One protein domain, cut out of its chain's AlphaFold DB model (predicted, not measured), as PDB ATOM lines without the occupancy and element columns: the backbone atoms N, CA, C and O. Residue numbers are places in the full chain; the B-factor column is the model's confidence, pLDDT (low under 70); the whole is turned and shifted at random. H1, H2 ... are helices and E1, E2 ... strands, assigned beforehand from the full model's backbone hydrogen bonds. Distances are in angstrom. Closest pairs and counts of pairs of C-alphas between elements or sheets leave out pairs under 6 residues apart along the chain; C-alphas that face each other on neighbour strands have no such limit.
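Overview. This is residues 65 to 160 of the 160 residues of the protein "F-box domain-containing protein" of Caenorhabditis nigoni (UniProt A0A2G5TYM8). A single twisted sheet of five strands makes a wall, with the helix H1 packed over one of its faces and the other face bare of helices. The short helix H2 lies off the sheet, its last residue coming close to H1, and residues 154 to 160 run on past E5 as a tail. The printed part has 96 residues, with named elements in the order E1, E2, E3, H1, E4, H2, E5; the sheet runs E3, E2, E1, E4, E5 and is mixed, and the class is mixed, helices and strands. The whole is compact, with a radius of gyration of the C-alphas of 13.6 A and spans of 40 by 32 by 26 A.

Along the chain. E1, residues 65 to 74, begins with C-alpha 65 at (-34.706, -60.079, -38.732), is 26.3 A long and bends by 58 degrees at residue 68. E2, residues 83 to 91, measures 25.8 A, and E3, residues 96 to 101, 17.0 A. H1, residues 109 to 122, measures 20.2 A, from C-alpha 109 at (-33.212, -34.291, -40.486). E4, residues 123 to 131, measures 17.3 A and bends by 104 degrees at residue 126. H2 is residues 134 to 140, 9.8 A. E5, residues 147 to 153, measures 14.2 A and ends with C-alpha 153 at (-27.667, -48.842, -23.529).

Arrangement. E1, E2 and E3 form a meander, each strand the antiparallel neighbour of the one before; E1 and E2 are a hairpin, and so are E2 and E3. N 72 and O 85 are 2.9 A apart across E1 and E2, and N 98 and O 88 are 2.8 A apart across E3 and E2. On the other side of E1, E4 is parallel to it at 17 degrees, with N 129 and O 69 2.9 A apart. E5 is an edge strand, parallel to E4 at 14 degrees, with N 152 and O 128 2.8 A apart. H1 is on the sheet, which gives two layers, a sheet with a helix on one face. E3, H1 and E4 form a split strand-helix-strand unit, two strands running the same way with E2 and E1 between them, and its crossover is right-handed. E4, H2 and E5 form a strand-helix-strand unit of parallel neighbours, also right-handed. H2 is not on the sheet. H1 and H2 are close but not clearly touching, about perpendicular at 86 degrees; their closest C-alphas, of Phe 113 and Leu 140, are 6.2 A apart. In H1 and H2 every O i to N i+4 pair is within hydrogen-bond range.

Size, cuts and confidence. The C-alphas farthest apart, those of Asp 78 and Glu 93, are 41.0 A apart. The printed part has no cut, and no link is long. The mean pLDDT of the printed part is 77.1; residues 75 to 82, 94 to 95, 103 to 109, 134 and 155 to 160 are under 70.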
ATOM      1  N   MET A  65     -35.638 -59.530 -39.714       92.69
ATOM      2  CA  MET A  65     -34.706 -60.079 -38.732       92.69
ATOM      3  C   MET A  65     -33.304 -59.537 -38.995       92.69
ATOM      4  O   MET A  65     -32.736 -59.743 -40.066       92.69
ATOM      5  N   PHE A  66     -32.747 -58.860 -38.002       92.44
ATOM      6  CA  PHE A  66     -31.357 -58.436 -37.960       92.44
ATOM      7  C   PHE A  66     -30.625 -59.284 -36.923       92.44
ATOM      8  O   PHE A  66     -31.155 -59.533 -35.840       92.44
ATOM      9  N   HIS A  67     -29.392 -59.690 -37.224       91.31
ATOM     10  CA  HIS A  67     -28.543 -60.313 -36.211       91.31
ATOM     11  C   HIS A  67     -28.213 -59.267 -35.139       91.31
ATOM     12  O   HIS A  67     -28.700 -59.344 -34.021       91.31
ATOM     13  N   ASP A  68     -27.525 -58.190 -35.507       90.94
ATOM     14  CA  ASP A  68     -27.272 -57.070 -34.595       90.94
ATOM     15  C   ASP A  68     -27.666 -55.754 -35.246       90.94
ATOM     16  O   ASP A  68     -27.686 -55.622 -36.473       90.94
ATOM     17  N   GLY A  69     -27.905 -54.741 -34.430       91.94
ATOM     18  CA  GLY A  69     -27.975 -53.378 -34.908       91.94
ATOM     19  C   GLY A  69     -27.718 -52.389 -33.794       91.94
ATOM     20  O   GLY A  69     -27.707 -52.729 -32.609       91.94
ATOM     21  N   GLY A  70     -27.547 -51.139 -34.180       89.50
ATOM     22  CA  GLY A  70     -27.554 -50.086 -33.197       89.50
ATOM     23  C   GLY A  70     -27.457 -48.696 -33.772       89.50
ATOM     24  O   GLY A  70     -27.276 -48.489 -34.972       89.50
ATOM     25  N   PHE A  71     -27.620 -47.753 -32.862       87.94
ATOM     26  CA  PHE A  71     -27.708 -46.334 -33.121       87.94
ATOM     27  C   PHE A  71     -26.705 -45.600 -32.234       87.94
ATOM     28  O   PHE A  71     -26.713 -45.776 -31.014       87.94
ATOM     29  N   TYR A  72     -25.861 -44.781 -32.854       84.88
ATOM     30  CA  TYR A  72     -24.871 -43.952 -32.177       84.88
ATOM     31  C   TYR A  72     -25.025 -42.507 -32.612       84.88
ATOM     32  O   TYR A  72     -24.973 -42.215 -33.805       84.88
ATOM     33  N   MET A  73     -25.124 -41.601 -31.653       77.31
ATOM     34  CA  MET A  73     -25.054 -40.168 -31.892       77.31
ATOM     35  C   MET A  73     -23.722 -39.624 -31.365       77.31
ATOM     36  O   MET A  73     -23.333 -39.912 -30.234       77.31
ATOM     37  N   HIS A  74     -23.022 -38.859 -32.200       70.44
ATOM     38  CA  HIS A  74     -21.770 -38.173 -31.897       70.44
ATOM     39  C   HIS A  74     -21.978 -36.662 -32.035       70.44
ATOM     40  O   HIS A  74     -22.383 -36.183 -33.096       70.44
ATOM     41  N   GLY A  75     -21.628 -35.912 -30.995       62.44
ATOM     42  CA  GLY A  75     -21.663 -34.450 -30.998       62.44
ATOM     43  C   GLY A  75     -22.315 -33.890 -29.741       62.44
ATOM     44  O   GLY A  75     -23.181 -34.527 -29.148       62.44
ATOM     45  N   ASN A  76     -21.869 -32.703 -29.335       55.69
ATOM     46  CA  ASN A  76     -22.443 -31.967 -28.216       55.69
ATOM     47  C   ASN A  76     -23.558 -31.066 -28.759       55.69
ATOM     48  O   ASN A  76     -23.336 -30.350 -29.737       55.69
ATOM     49  N   HIS A  77     -24.733 -31.083 -28.130       54.06
ATOM     50  CA  HIS A  77     -25.921 -30.332 -28.567       54.06
ATOM     51  C   HIS A  77     -25.668 -28.810 -28.699       54.06
ATOM     52  O   HIS A  77     -26.381 -28.114 -29.420       54.06
ATOM     53  N   ASP A  78     -24.617 -28.296 -28.048       56.47
ATOM     54  CA  ASP A  78     -24.267 -26.873 -28.021       56.47
ATOM     55  C   ASP A  78     -23.540 -26.360 -29.282       56.47
ATOM     56  O   ASP A  78     -23.514 -25.150 -29.511       56.47
ATOM     57  N   TYR A  79     -22.966 -27.229 -30.127       49.81
ATOM     58  CA  TYR A  79     -22.245 -26.807 -31.338       49.81
ATOM     59  C   TYR A  79     -22.420 -27.795 -32.509       49.81
ATOM     60  O   TYR A  79     -21.654 -28.746 -32.622       49.81
ATOM     61  N   ILE A  80     -23.322 -27.455 -33.451       53.59
ATOM     62  CA  ILE A  80     -23.395 -27.964 -34.851       53.59
ATOM     63  C   ILE A  80     -23.871 -29.440 -34.946       53.59
ATOM     64  O   ILE A  80     -23.573 -30.225 -34.053       53.59
ATOM     65  N   PRO A  81     -24.714 -29.833 -35.939       53.62
ATOM     66  CA  PRO A  81     -25.719 -30.870 -35.715       53.62
ATOM     67  C   PRO A  81     -25.079 -32.204 -35.363       53.62
ATOM     68  O   PRO A  81     -24.155 -32.656 -36.042       53.62
ATOM     69  N   ALA A  82     -25.596 -32.816 -34.299       62.44
ATOM     70  CA  ALA A  82     -25.167 -34.123 -33.849       62.44
ATOM     71  C   ALA A  82     -25.183 -35.093 -35.040       62.44
ATOM     72  O   ALA A  82     -26.208 -35.321 -35.694       62.44
ATOM     73  N   SER A  83     -24.007 -35.618 -35.368       74.69
ATOM     74  CA  SER A  83     -23.898 -36.656 -36.380       74.69
ATOM     75  C   SER A  83     -24.437 -37.950 -35.788       74.69
ATOM     76  O   SER A  83     -24.149 -38.278 -34.639       74.69
ATOM     77  N   TRP A  84     -25.229 -38.696 -36.541       80.06
ATOM     78  CA  TRP A  84     -25.733 -39.989 -36.107       80.06
ATOM     79  C   TRP A  84     -25.307 -41.072 -37.085       80.06
ATOM     80  O   TRP A  84     -25.111 -40.826 -38.275       80.06
ATOM     81  N   CYS A  85     -25.174 -42.282 -36.561       84.06
ATOM     82  CA  CYS A  85     -24.820 -43.479 -37.294       84.06
ATOM     83  C   CYS A  85     -25.760 -44.618 -36.890       84.06
ATOM     84  O   CYS A  85     -25.938 -44.886 -35.704       84.06
ATOM     85  N   ILE A  86     -26.315 -45.324 -37.872       87.81
ATOM     86  CA  ILE A  86     -26.958 -46.626 -37.681       87.81
ATOM     87  C   ILE A  86     -26.056 -47.687 -38.284       87.81
ATOM     88  O   ILE A  86     -25.674 -47.571 -39.449       87.81
ATOM     89  N   TYR A  87     -25.786 -48.746 -37.532       90.62
ATOM     90  CA  TYR A  87     -25.218 -49.970 -38.079       90.62
ATOM     91  C   TYR A  87     -26.247 -51.095 -38.005       90.62
ATOM     92  O   TYR A  87     -26.991 -51.208 -37.033       90.62
ATOM     93  N   LEU A  88     -26.284 -51.929 -39.037       91.81
ATOM     94  CA  LEU A  88     -27.136 -53.113 -39.118       91.81
ATOM     95  C   LEU A  88     -26.287 -54.285 -39.595       91.81
ATOM     96  O   LEU A  88     -25.585 -54.171 -40.600       91.81
ATOM     97  N   THR A  89     -26.390 -55.415 -38.911       92.25
ATOM     98  CA  THR A  89     -25.825 -56.695 -39.336       92.25
ATOM     99  C   THR A  89     -26.981 -57.578 -39.788       92.25
ATOM    100  O   THR A  89     -27.788 -58.016 -38.969       92.25
ATOM    101  N   LEU A  90     -27.081 -57.808 -41.099       87.62
ATOM    102  CA  LEU A  90     -28.132 -58.646 -41.692       87.62
ATOM    103  C   LEU A  90     -27.822 -60.129 -41.493       87.62
ATOM    104  O   LEU A  90     -28.704 -60.915 -41.174       87.62
ATOM    105  N   ASP A  91     -26.550 -60.483 -41.666       81.56
ATOM    106  CA  ASP A  91     -26.056 -61.848 -41.594       81.56
ATOM    107  C   ASP A  91     -24.665 -61.851 -40.950       81.56
ATOM    108  O   ASP A  91     -23.753 -61.138 -41.392       81.56
ATOM    109  N   LYS A  92     -24.523 -62.643 -39.883       73.12
ATOM    110  CA  LYS A  92     -23.277 -62.807 -39.132       73.12
ATOM    111  C   LYS A  92     -22.239 -63.603 -39.918       73.12
ATOM    112  O   LYS A  92     -21.057 -63.275 -39.854       73.12
ATOM    113  N   GLU A  93     -22.674 -64.629 -40.642       75.75
ATOM    114  CA  GLU A  93     -21.799 -65.560 -41.357       75.75
ATOM    115  C   GLU A  93     -21.196 -64.878 -42.582       75.75
ATOM    116  O   GLU A  93     -19.980 -64.889 -42.776       75.75
ATOM    117  N   ASN A  94     -22.038 -64.172 -43.337       68.25
ATOM    118  CA  ASN A  94     -21.623 -63.432 -44.528       68.25
ATOM    119  C   ASN A  94     -21.100 -62.019 -44.225       68.25
ATOM    120  O   ASN A  94     -20.821 -61.254 -45.146       68.25
ATOM    121  N   GLN A  95     -20.998 -61.645 -42.942       69.31
ATOM    122  CA  GLN A  95     -20.558 -60.325 -42.468       69.31
ATOM    123  C   GLN A  95     -21.249 -59.153 -43.183       69.31
ATOM    124  O   GLN A  95     -20.660 -58.085 -43.378       69.31
ATOM    125  N   THR A  96     -22.508 -59.336 -43.587       82.31
ATOM    126  CA  THR A  96     -23.225 -58.315 -44.347       82.31
ATOM    127  C   THR A  96     -23.651 -57.206 -43.397       82.31
ATOM    128  O   THR A  96     -24.625 -57.334 -42.650       82.31
ATOM    129  N   LYS A  97     -22.885 -56.114 -43.423       85.19
ATOM    130  CA  LYS A  97     -23.070 -54.941 -42.571       85.19
ATOM    131  C   LYS A  97     -23.482 -53.734 -43.393       85.19
ATOM    132  O   LYS A  97     -22.954 -53.499 -44.478       85.19
ATOM    133  N   LYS A  98     -24.384 -52.932 -42.841       85.44
ATOM    134  CA  LYS A  98     -24.809 -51.656 -43.416       85.44
ATOM    135  C   LYS A  98     -24.599 -50.551 -42.414       85.44
ATOM    136  O   LYS A  98     -24.980 -50.703 -41.261       85.44
ATOM    137  N   ASN A  99     -24.001 -49.460 -42.874       84.94
ATOM    138  CA  ASN A  99     -23.767 -48.270 -42.073       84.94
ATOM    139  C   ASN A  99     -24.450 -47.090 -42.753       84.94
ATOM    140  O   ASN A  99     -24.166 -46.790 -43.913       84.94
ATOM    141  N   TYR A 100     -25.330 -46.426 -42.021       83.94
ATOM    142  CA  TYR A 100     -26.013 -45.213 -42.448       83.94
ATOM    143  C   TYR A 100     -25.574 -44.083 -41.536       83.94
ATOM    144  O   TYR A 100     -25.473 -44.286 -40.332       83.94
ATOM    145  N   LYS A 101     -25.303 -42.912 -42.104       81.94
ATOM    146  CA  LYS A 101     -24.919 -41.716 -41.358       81.94
ATOM    147  C   LYS A 101     -25.576 -40.491 -41.971       81.94
ATOM    148  O   LYS A 101     -25.739 -40.463 -43.195       81.94
ATOM    149  N   ASN A 102     -25.908 -39.485 -41.167       77.25
ATOM    150  CA  ASN A 102     -26.275 -38.185 -41.726       77.25
ATOM    151  C   ASN A 102     -25.048 -37.449 -42.269       77.25
ATOM    152  O   ASN A 102     -23.903 -37.680 -41.878       77.25
ATOM    153  N   THR A 103     -25.307 -36.544 -43.206       60.72
ATOM    154  CA  THR A 103     -24.292 -35.711 -43.852       60.72
ATOM    155  C   THR A 103     -24.411 -34.257 -43.413       60.72
ATOM    156  O   THR A 103     -24.328 -33.394 -44.266       60.72
ATOM    157  N   ASN A 104     -24.644 -33.971 -42.126       57.88
ATOM    158  CA  ASN A 104     -24.663 -32.620 -41.521       57.88
ATOM    159  C   ASN A 104     -25.416 -31.504 -42.291       57.88
ATOM    160  O   ASN A 104     -25.233 -30.328 -41.981       57.88
ATOM    161  N   ASP A 105     -26.264 -31.837 -43.268       57.84
ATOM    162  CA  ASP A 105     -27.122 -30.886 -43.958       57.84
ATOM    163  C   ASP A 105     -28.425 -30.799 -43.158       57.84
ATOM    164  O   ASP A 105     -29.061 -31.802 -42.832       57.84
ATOM    165  N   GLY A 106     -28.779 -29.592 -42.720       55.84
ATOM    166  CA  GLY A 106     -29.956 -29.377 -41.876       55.84
ATOM    167  C   GLY A 106     -31.284 -29.672 -42.585       55.84
ATOM    168  O   GLY A 106     -32.326 -29.686 -41.937       55.84
ATOM    169  N   GLU A 107     -31.272 -29.920 -43.900       55.84
ATOM    170  CA  GLU A 107     -32.472 -30.166 -44.702       55.84
ATOM    171  C   GLU A 107     -32.945 -31.632 -44.633       55.84
ATOM    172  O   GLU A 107     -34.133 -31.904 -44.834       55.84
ATOM    173  N   ARG A 108     -32.066 -32.588 -44.284       60.50
ATOM    174  CA  ARG A 108     -32.373 -34.036 -44.253       60.50
ATOM    175  C   ARG A 108     -32.833 -34.609 -42.913       60.50
ATOM    176  O   ARG A 108     -33.226 -35.775 -42.862       60.50
ATOM    177  N   VAL A 109     -32.892 -33.809 -41.849       65.31
ATOM    178  CA  VAL A 109     -33.212 -34.291 -40.486       65.31
ATOM    179  C   VAL A 109     -34.542 -35.058 -40.434       65.31
ATOM    180  O   VAL A 109     -34.638 -36.134 -39.845       65.31
ATOM    181  N   LYS A 110     -35.576 -34.577 -41.140       72.56
ATOM    182  CA  LYS A 110     -36.883 -35.251 -41.166       72.56
ATOM    183  C   LYS A 110     -36.847 -36.592 -41.906       72.56
ATOM    184  O   LYS A 110     -37.475 -37.547 -41.453       72.56
ATOM    185  N   SER A 111     -36.157 -36.678 -43.046       77.19
ATOM    186  CA  SER A 111     -36.027 -37.947 -43.781       77.19
ATOM    187  C   SER A 111     -35.220 -38.976 -42.997       77.19
ATOM    188  O   SER A 111     -35.544 -40.162 -43.038       77.19
ATOM    189  N   ASP A 112     -34.229 -38.508 -42.245       80.44
ATOM    190  CA  ASP A 112     -33.383 -39.329 -41.388       80.44
ATOM    191  C   ASP A 112     -34.188 -39.923 -40.226       80.44
ATOM    192  O   ASP A 112     -34.141 -41.130 -39.988       80.44
ATOM    193  N   PHE A 113     -35.021 -39.113 -39.567       82.69
ATOM    194  CA  PHE A 113     -35.926 -39.592 -38.520       82.69
ATOM    195  C   PHE A 113     -36.924 -40.615 -39.051       82.69
ATOM    196  O   PHE A 113     -37.107 -41.665 -38.442       82.69
ATOM    197  N   GLU A 114     -37.541 -40.371 -40.209       85.81
ATOM    198  CA  GLU A 114     -38.454 -41.343 -40.824       85.81
ATOM    199  C   GLU A 114     -37.762 -42.668 -41.173       85.81
ATOM    200  O   GLU A 114     -38.395 -43.727 -41.144       85.81
ATOM    201  N   PHE A 115     -36.468 -42.629 -41.495       87.19
ATOM    202  CA  PHE A 115     -35.670 -43.822 -41.744       87.19
ATOM    203  C   PHE A 115     -35.327 -44.576 -40.452       87.19
ATOM    204  O   PHE A 115     -35.518 -45.792 -40.396       87.19
ATOM    205  N   ILE A 116     -34.919 -43.870 -39.393       88.25
ATOM    206  CA  ILE A 116     -34.682 -44.452 -38.061       88.25
ATOM    207  C   ILE A 116     -35.960 -45.123 -37.542       88.25
ATOM    208  O   ILE A 116     -35.943 -46.298 -37.179       88.25
ATOM    209  N   LYS A 117     -37.096 -44.411 -37.589       89.75
ATOM    210  CA  LYS A 117     -38.409 -44.931 -37.169       89.75
ATOM    211  C   LYS A 117     -38.813 -46.173 -37.950       89.75
ATOM    212  O   LYS A 117     -39.384 -47.093 -37.373       89.75
ATOM    213  N   PHE A 118     -38.524 -46.197 -39.252       91.94
ATOM    214  CA  PHE A 118     -38.760 -47.372 -40.079       91.94
ATOM    215  C   PHE A 118     -37.938 -48.567 -39.591       91.94
ATOM    216  O   PHE A 118     -38.527 -49.601 -39.292       91.94
ATOM    217  N   ILE A 119     -36.616 -48.414 -39.454       92.44
ATOM    218  CA  ILE A 119     -35.727 -49.491 -38.989       92.44
ATOM    219  C   ILE A 119     -36.188 -50.026 -37.635       92.44
ATOM    220  O   ILE A 119     -36.272 -51.235 -37.454       92.44
ATOM    221  N   TRP A 120     -36.511 -49.139 -36.696       90.88
ATOM    222  CA  TRP A 120     -36.949 -49.531 -35.357       90.88
ATOM    223  C   TRP A 120     -38.330 -50.185 -35.356       90.88
ATOM    224  O   TRP A 120     -38.573 -51.084 -34.560       90.88
ATOM    225  N   GLY A 121     -39.226 -49.748 -36.245       91.75
ATOM    226  CA  GLY A 121     -40.580 -50.285 -36.363       91.75
ATOM    227  C   GLY A 121     -40.643 -51.686 -36.962       91.75
ATOM    228  O   GLY A 121     -41.472 -52.475 -36.525       91.75
ATOM    229  N   VAL A 122     -39.781 -52.003 -37.933       93.19
ATOM    230  CA  VAL A 122     -39.776 -53.326 -38.590       93.19
ATOM    231  C   VAL A 122     -38.703 -54.264 -38.047       93.19
ATOM    232  O   VAL A 122     -38.758 -55.469 -38.277       93.19
ATOM    233  N   GLY A 123     -37.683 -53.730 -37.380       93.12
ATOM    234  CA  GLY A 123     -36.519 -54.496 -36.969       93.12
ATOM    235  C   GLY A 123     -36.783 -55.388 -35.766       93.12
ATOM    236  O   GLY A 123     -37.246 -54.937 -34.717       93.12
ATOM    237  N   VAL A 124     -36.418 -56.658 -35.916       94.38
ATOM    238  CA  VAL A 124     -36.296 -57.621 -34.825       94.38
ATOM    239  C   VAL A 124     -34.824 -57.993 -34.696       94.38
ATOM    240  O   VAL A 124     -34.255 -58.563 -35.623       94.38
ATOM    241  N   PHE A 125     -34.209 -57.652 -33.568       94.06
ATOM    242  CA  PHE A 125     -32.760 -57.742 -33.362       94.06
ATOM    243  C   PHE A 125     -32.389 -58.845 -32.361       94.06
ATOM    244  O   PHE A 125     -33.083 -59.057 -31.364       94.06
ATOM    245  N   GLU A 126     -31.254 -59.521 -32.554       92.06
ATOM    246  CA  GLU A 126     -30.652 -60.312 -31.474       92.06
ATOM    247  C   GLU A 126     -30.006 -59.388 -30.439       92.06
ATOM    248  O   GLU A 126     -30.331 -59.484 -29.253       92.06
ATOM    249  N   THR A 127     -29.178 -58.439 -30.894       91.06
ATOM    250  CA  THR A 127     -28.578 -57.405 -30.037       91.06
ATOM    251  C   THR A 127     -28.840 -55.998 -30.569       91.06
ATOM    252  O   THR A 127     -28.455 -55.652 -31.685       91.06
ATOM    253  N   PHE A 128     -29.531 -55.225 -29.731       91.88
ATOM    254  CA  PHE A 128     -29.952 -53.829 -29.822       91.88
ATOM    255  C   PHE A 128     -29.022 -52.780 -29.176       91.88
ATOM    256  O   PHE A 128     -29.221 -52.574 -27.979       91.88
ATOM    257  N   SER A 129     -28.040 -52.127 -29.811       89.81
ATOM    258  CA  SER A 129     -27.219 -51.110 -29.102       89.81
ATOM    259  C   SER A 129     -27.729 -49.684 -29.314       89.81
ATOM    260  O   SER A 129     -27.882 -49.250 -30.451       89.81
ATOM    261  N   ILE A 130     -27.897 -48.906 -28.246       86.69
ATOM    262  CA  ILE A 130     -28.293 -47.490 -28.328       86.69
ATOM    263  C   ILE A 130     -27.314 -46.634 -27.531       86.69
ATOM    264  O   ILE A 130     -27.050 -46.908 -26.362       86.69
ATOM    265  N   SER A 131     -26.793 -45.586 -28.168       85.44
ATOM    266  CA  SER A 131     -26.018 -44.529 -27.522       85.44
ATOM    267  C   SER A 131     -26.419 -43.174 -28.097       85.44
ATOM    268  O   SER A 131     -26.033 -42.807 -29.208       85.44
ATOM    269  N   CYS A 132     -27.243 -42.443 -27.355       77.75
ATOM    270  CA  CYS A 132     -27.703 -41.107 -27.712       77.75
ATOM    271  C   CYS A 132     -28.135 -40.338 -26.459       77.75
ATOM    272  O   CYS A 132     -28.369 -40.936 -25.410       77.75
ATOM    273  N   ASP A 133     -28.250 -39.018 -26.584       73.56
ATOM    274  CA  ASP A 133     -28.827 -38.164 -25.546       73.56
ATOM    275  C   ASP A 133     -30.358 -38.355 -25.481       73.56
ATOM    276  O   ASP A 133     -31.007 -38.665 -26.484       73.56
ATOM    277  N   LEU A 134     -30.941 -38.160 -24.297       69.44
ATOM    278  CA  LEU A 134     -32.385 -38.142 -24.067       69.44
ATOM    279  C   LEU A 134     -33.077 -37.052 -24.894       69.44
ATOM    280  O   LEU A 134     -34.154 -37.301 -25.430       69.44
ATOM    281  N   SER A 135     -32.430 -35.894 -25.069       72.44
ATOM    282  CA  SER A 135     -32.935 -34.791 -25.905       72.44
ATOM    283  C   SER A 135     -33.230 -35.236 -27.345       72.44
ATOM    284  O   SER A 135     -34.267 -34.896 -27.915       72.44
ATOM    285  N   PHE A 136     -32.376 -36.093 -27.911       74.75
ATOM    286  CA  PHE A 136     -32.579 -36.670 -29.239       74.75
ATOM    287  C   PHE A 136     -33.769 -37.626 -29.281       74.75
ATOM    288  O   PHE A 136     -34.528 -37.630 -30.248       74.75
ATOM    289  N   MET A 137     -33.954 -38.447 -28.244       74.12
ATOM    290  CA  MET A 137     -35.100 -39.361 -28.179       74.12
ATOM    291  C   MET A 137     -36.426 -38.594 -28.111       74.12
ATOM    292  O   MET A 137     -37.407 -39.019 -28.728       74.12
ATOM    293  N   GLU A 138     -36.444 -37.452 -27.420       76.44
ATOM    294  CA  GLU A 138     -37.585 -36.532 -27.400       76.44
ATOM    295  C   GLU A 138     -37.842 -35.914 -28.783       76.44
ATOM    296  O   GLU A 138     -38.981 -35.933 -29.254       76.44
ATOM    297  N   GLU A 139     -36.799 -35.440 -29.474       75.75
ATOM    298  CA  GLU A 139     -36.918 -34.860 -30.820       75.75
ATOM    299  C   GLU A 139     -37.372 -35.892 -31.865       75.75
ATOM    300  O   GLU A 139     -38.258 -35.628 -32.687       75.75
ATOM    301  N   LEU A 140     -36.820 -37.108 -31.800       76.31
ATOM    302  CA  LEU A 140     -37.224 -38.224 -32.646       76.31
ATOM    303  C   LEU A 140     -38.714 -38.540 -32.451       76.31
ATOM    304  O   LEU A 140     -39.383 -38.949 -33.406       76.31
ATOM    305  N   ASN A 141     -39.248 -38.327 -31.240       78.88
ATOM    306  CA  ASN A 141     -40.645 -38.561 -30.870       78.88
ATOM    307  C   ASN A 141     -41.137 -39.938 -31.354       78.88
ATOM    308  O   ASN A 141     -42.189 -40.082 -31.990       78.88
ATOM    309  N   TYR A 142     -40.302 -40.960 -31.167       76.56
ATOM    310  CA  TYR A 142     -40.652 -42.328 -31.515       76.56
ATOM    311  C   TYR A 142     -41.338 -42.995 -30.327       76.56
ATOM    312  O   TYR A 142     -40.730 -43.227 -29.289       76.56
ATOM    313  N   THR A 143     -42.614 -43.326 -30.502       76.88
ATOM    314  CA  THR A 143     -43.454 -43.977 -29.485       76.88
ATOM    315  C   THR A 143     -43.602 -45.486 -29.705       76.88
ATOM    316  O   THR A 143     -44.325 -46.156 -28.965       76.88
ATOM    317  N   GLY A 144     -42.952 -46.028 -30.740       75.25
ATOM    318  CA  GLY A 144     -42.974 -47.455 -31.050       75.25
ATOM    319  C   GLY A 144     -42.093 -48.282 -30.108       75.25
ATOM    320  O   GLY A 144     -41.360 -47.752 -29.275       75.25
ATOM    321  N   LYS A 145     -42.162 -49.609 -30.245       81.25
ATOM    322  CA  LYS A 145     -41.328 -50.545 -29.482       81.25
ATOM    323  C   LYS A 145     -40.221 -51.091 -30.374       81.25
ATOM    324  O   LYS A 145     -40.516 -51.681 -31.408       81.25
ATOM    325  N   ILE A 146     -38.975 -50.955 -29.933       84.56
ATOM    326  CA  ILE A 146     -37.842 -51.666 -30.533       84.56
ATOM    327  C   ILE A 146     -37.921 -53.124 -30.081       84.56
ATOM    328  O   ILE A 146     -37.993 -53.399 -28.881       84.56
ATOM    329  N   THR A 147     -37.906 -54.061 -31.028       92.44
ATOM    330  CA  THR A 147     -37.951 -55.495 -30.715       92.44
ATOM    331  C   THR A 147     -36.539 -56.063 -30.739       92.44
ATOM    332  O   THR A 147     -35.966 -56.245 -31.806       92.44
ATOM    333  N   ALA A 148     -35.965 -56.368 -29.576       92.38
ATOM    334  CA  ALA A 148     -34.643 -56.981 -29.479       92.38
ATOM    335  C   ALA A 148     -34.592 -58.035 -28.366       92.38
ATOM    336  O   ALA A 148     -35.255 -57.867 -27.342       92.38
ATOM    337  N   LYS A 149     -33.800 -59.104 -28.540       92.75
ATOM    338  CA  LYS A 149     -33.561 -60.079 -27.455       92.75
ATOM    339  C   LYS A 149     -32.689 -59.480 -26.356       92.75
ATOM    340  O   LYS A 149     -33.000 -59.627 -25.179       92.75
ATOM    341  N   ASN A 150     -31.619 -58.797 -26.751       90.56
ATOM    342  CA  ASN A 150     -30.702 -58.106 -25.855       90.56
ATOM    343  C   ASN A 150     -30.681 -56.623 -26.213       90.56
ATOM    344  O   ASN A 150     -30.538 -56.279 -27.383       90.56
ATOM    345  N   VAL A 151     -30.789 -55.746 -25.217       87.81
ATOM    346  CA  VAL A 151     -30.655 -54.295 -25.404       87.81
ATOM    347  C   VAL A 151     -29.455 -53.815 -24.603       87.81
ATOM    348  O   VAL A 151     -29.349 -54.098 -23.411       87.81
ATOM    349  N   VAL A 152     -28.558 -53.090 -25.264       87.62
ATOM    350  CA  VAL A 152     -27.382 -52.468 -24.659       87.62
ATOM    351  C   VAL A 152     -27.552 -50.961 -24.758       87.62
ATOM    352  O   VAL A 152     -27.590 -50.404 -25.853       87.62
ATOM    353  N   ILE A 153     -27.652 -50.301 -23.610       81.88
ATOM    354  CA  ILE A 153     -27.667 -48.842 -23.529       81.88
ATOM    355  C   ILE A 153     -26.264 -48.415 -23.120       81.88
ATOM    356  O   ILE A 153     -25.808 -48.741 -22.026       81.88
ATOM    357  N   ALA A 154     -25.561 -47.742 -24.026       71.38
ATOM    358  CA  ALA A 154     -24.259 -47.161 -23.749       71.38
ATOM    359  C   ALA A 154     -24.448 -45.665 -23.495       71.38
ATOM    360  O   ALA A 154     -24.647 -44.883 -24.428       71.38
ATOM    361  N   GLU A 155     -24.389 -45.268 -22.228       58.50
ATOM    362  CA  GLU A 155     -24.195 -43.868 -21.872       58.50
ATOM    363  C   GLU A 155     -22.788 -43.468 -22.320       58.50
ATOM    364  O   GLU A 155     -21.824 -44.207 -22.093       58.50
ATOM    365  N   TRP A 156     -22.645 -42.314 -22.973       54.56
ATOM    366  CA  TRP A 156     -21.322 -41.731 -23.134       54.56
ATOM    367  C   TRP A 156     -20.739 -41.538 -21.732       54.56
ATOM    368  O   TRP A 156     -21.190 -40.687 -20.965       54.56
ATOM    369  N   CYS A 157     -19.712 -42.326 -21.405       37.59
ATOM    370  CA  CYS A 157     -18.701 -41.876 -20.467       37.59
ATOM    371  C   CYS A 157     -18.255 -40.506 -20.974       37.59
ATOM    372  O   CYS A 157     -17.836 -40.391 -22.129       37.59
ATOM    373  N   ARG A 158     -18.380 -39.479 -20.130       33.75
ATOM    374  CA  ARG A 158     -17.650 -38.227 -20.313       33.75
ATOM    375  C   ARG A 158     -16.195 -38.615 -20.565       33.75
ATOM    376  O   ARG A 158     -15.542 -39.147 -19.675       33.75
ATOM    377  N   ILE A 159     -15.739 -38.468 -21.802       33.25
ATOM    378  CA  ILE A 159     -14.311 -38.370 -22.049       33.25
ATOM    379  C   ILE A 159     -14.025 -36.907 -21.756       33.25
ATOM    380  O   ILE A 159     -14.483 -36.032 -22.493       33.25
ATOM    381  N   ASP A 160     -13.424 -36.703 -20.589       32.09
ATOM    382  CA  ASP A 160     -12.928 -35.421 -20.093       32.09
ATOM    383  C   ASP A 160     -11.990 -34.733 -21.101       32.09
ATOM    384  O   ASP A 160     -11.241 -35.447 -21.815       32.09
TER     385      ASP A 160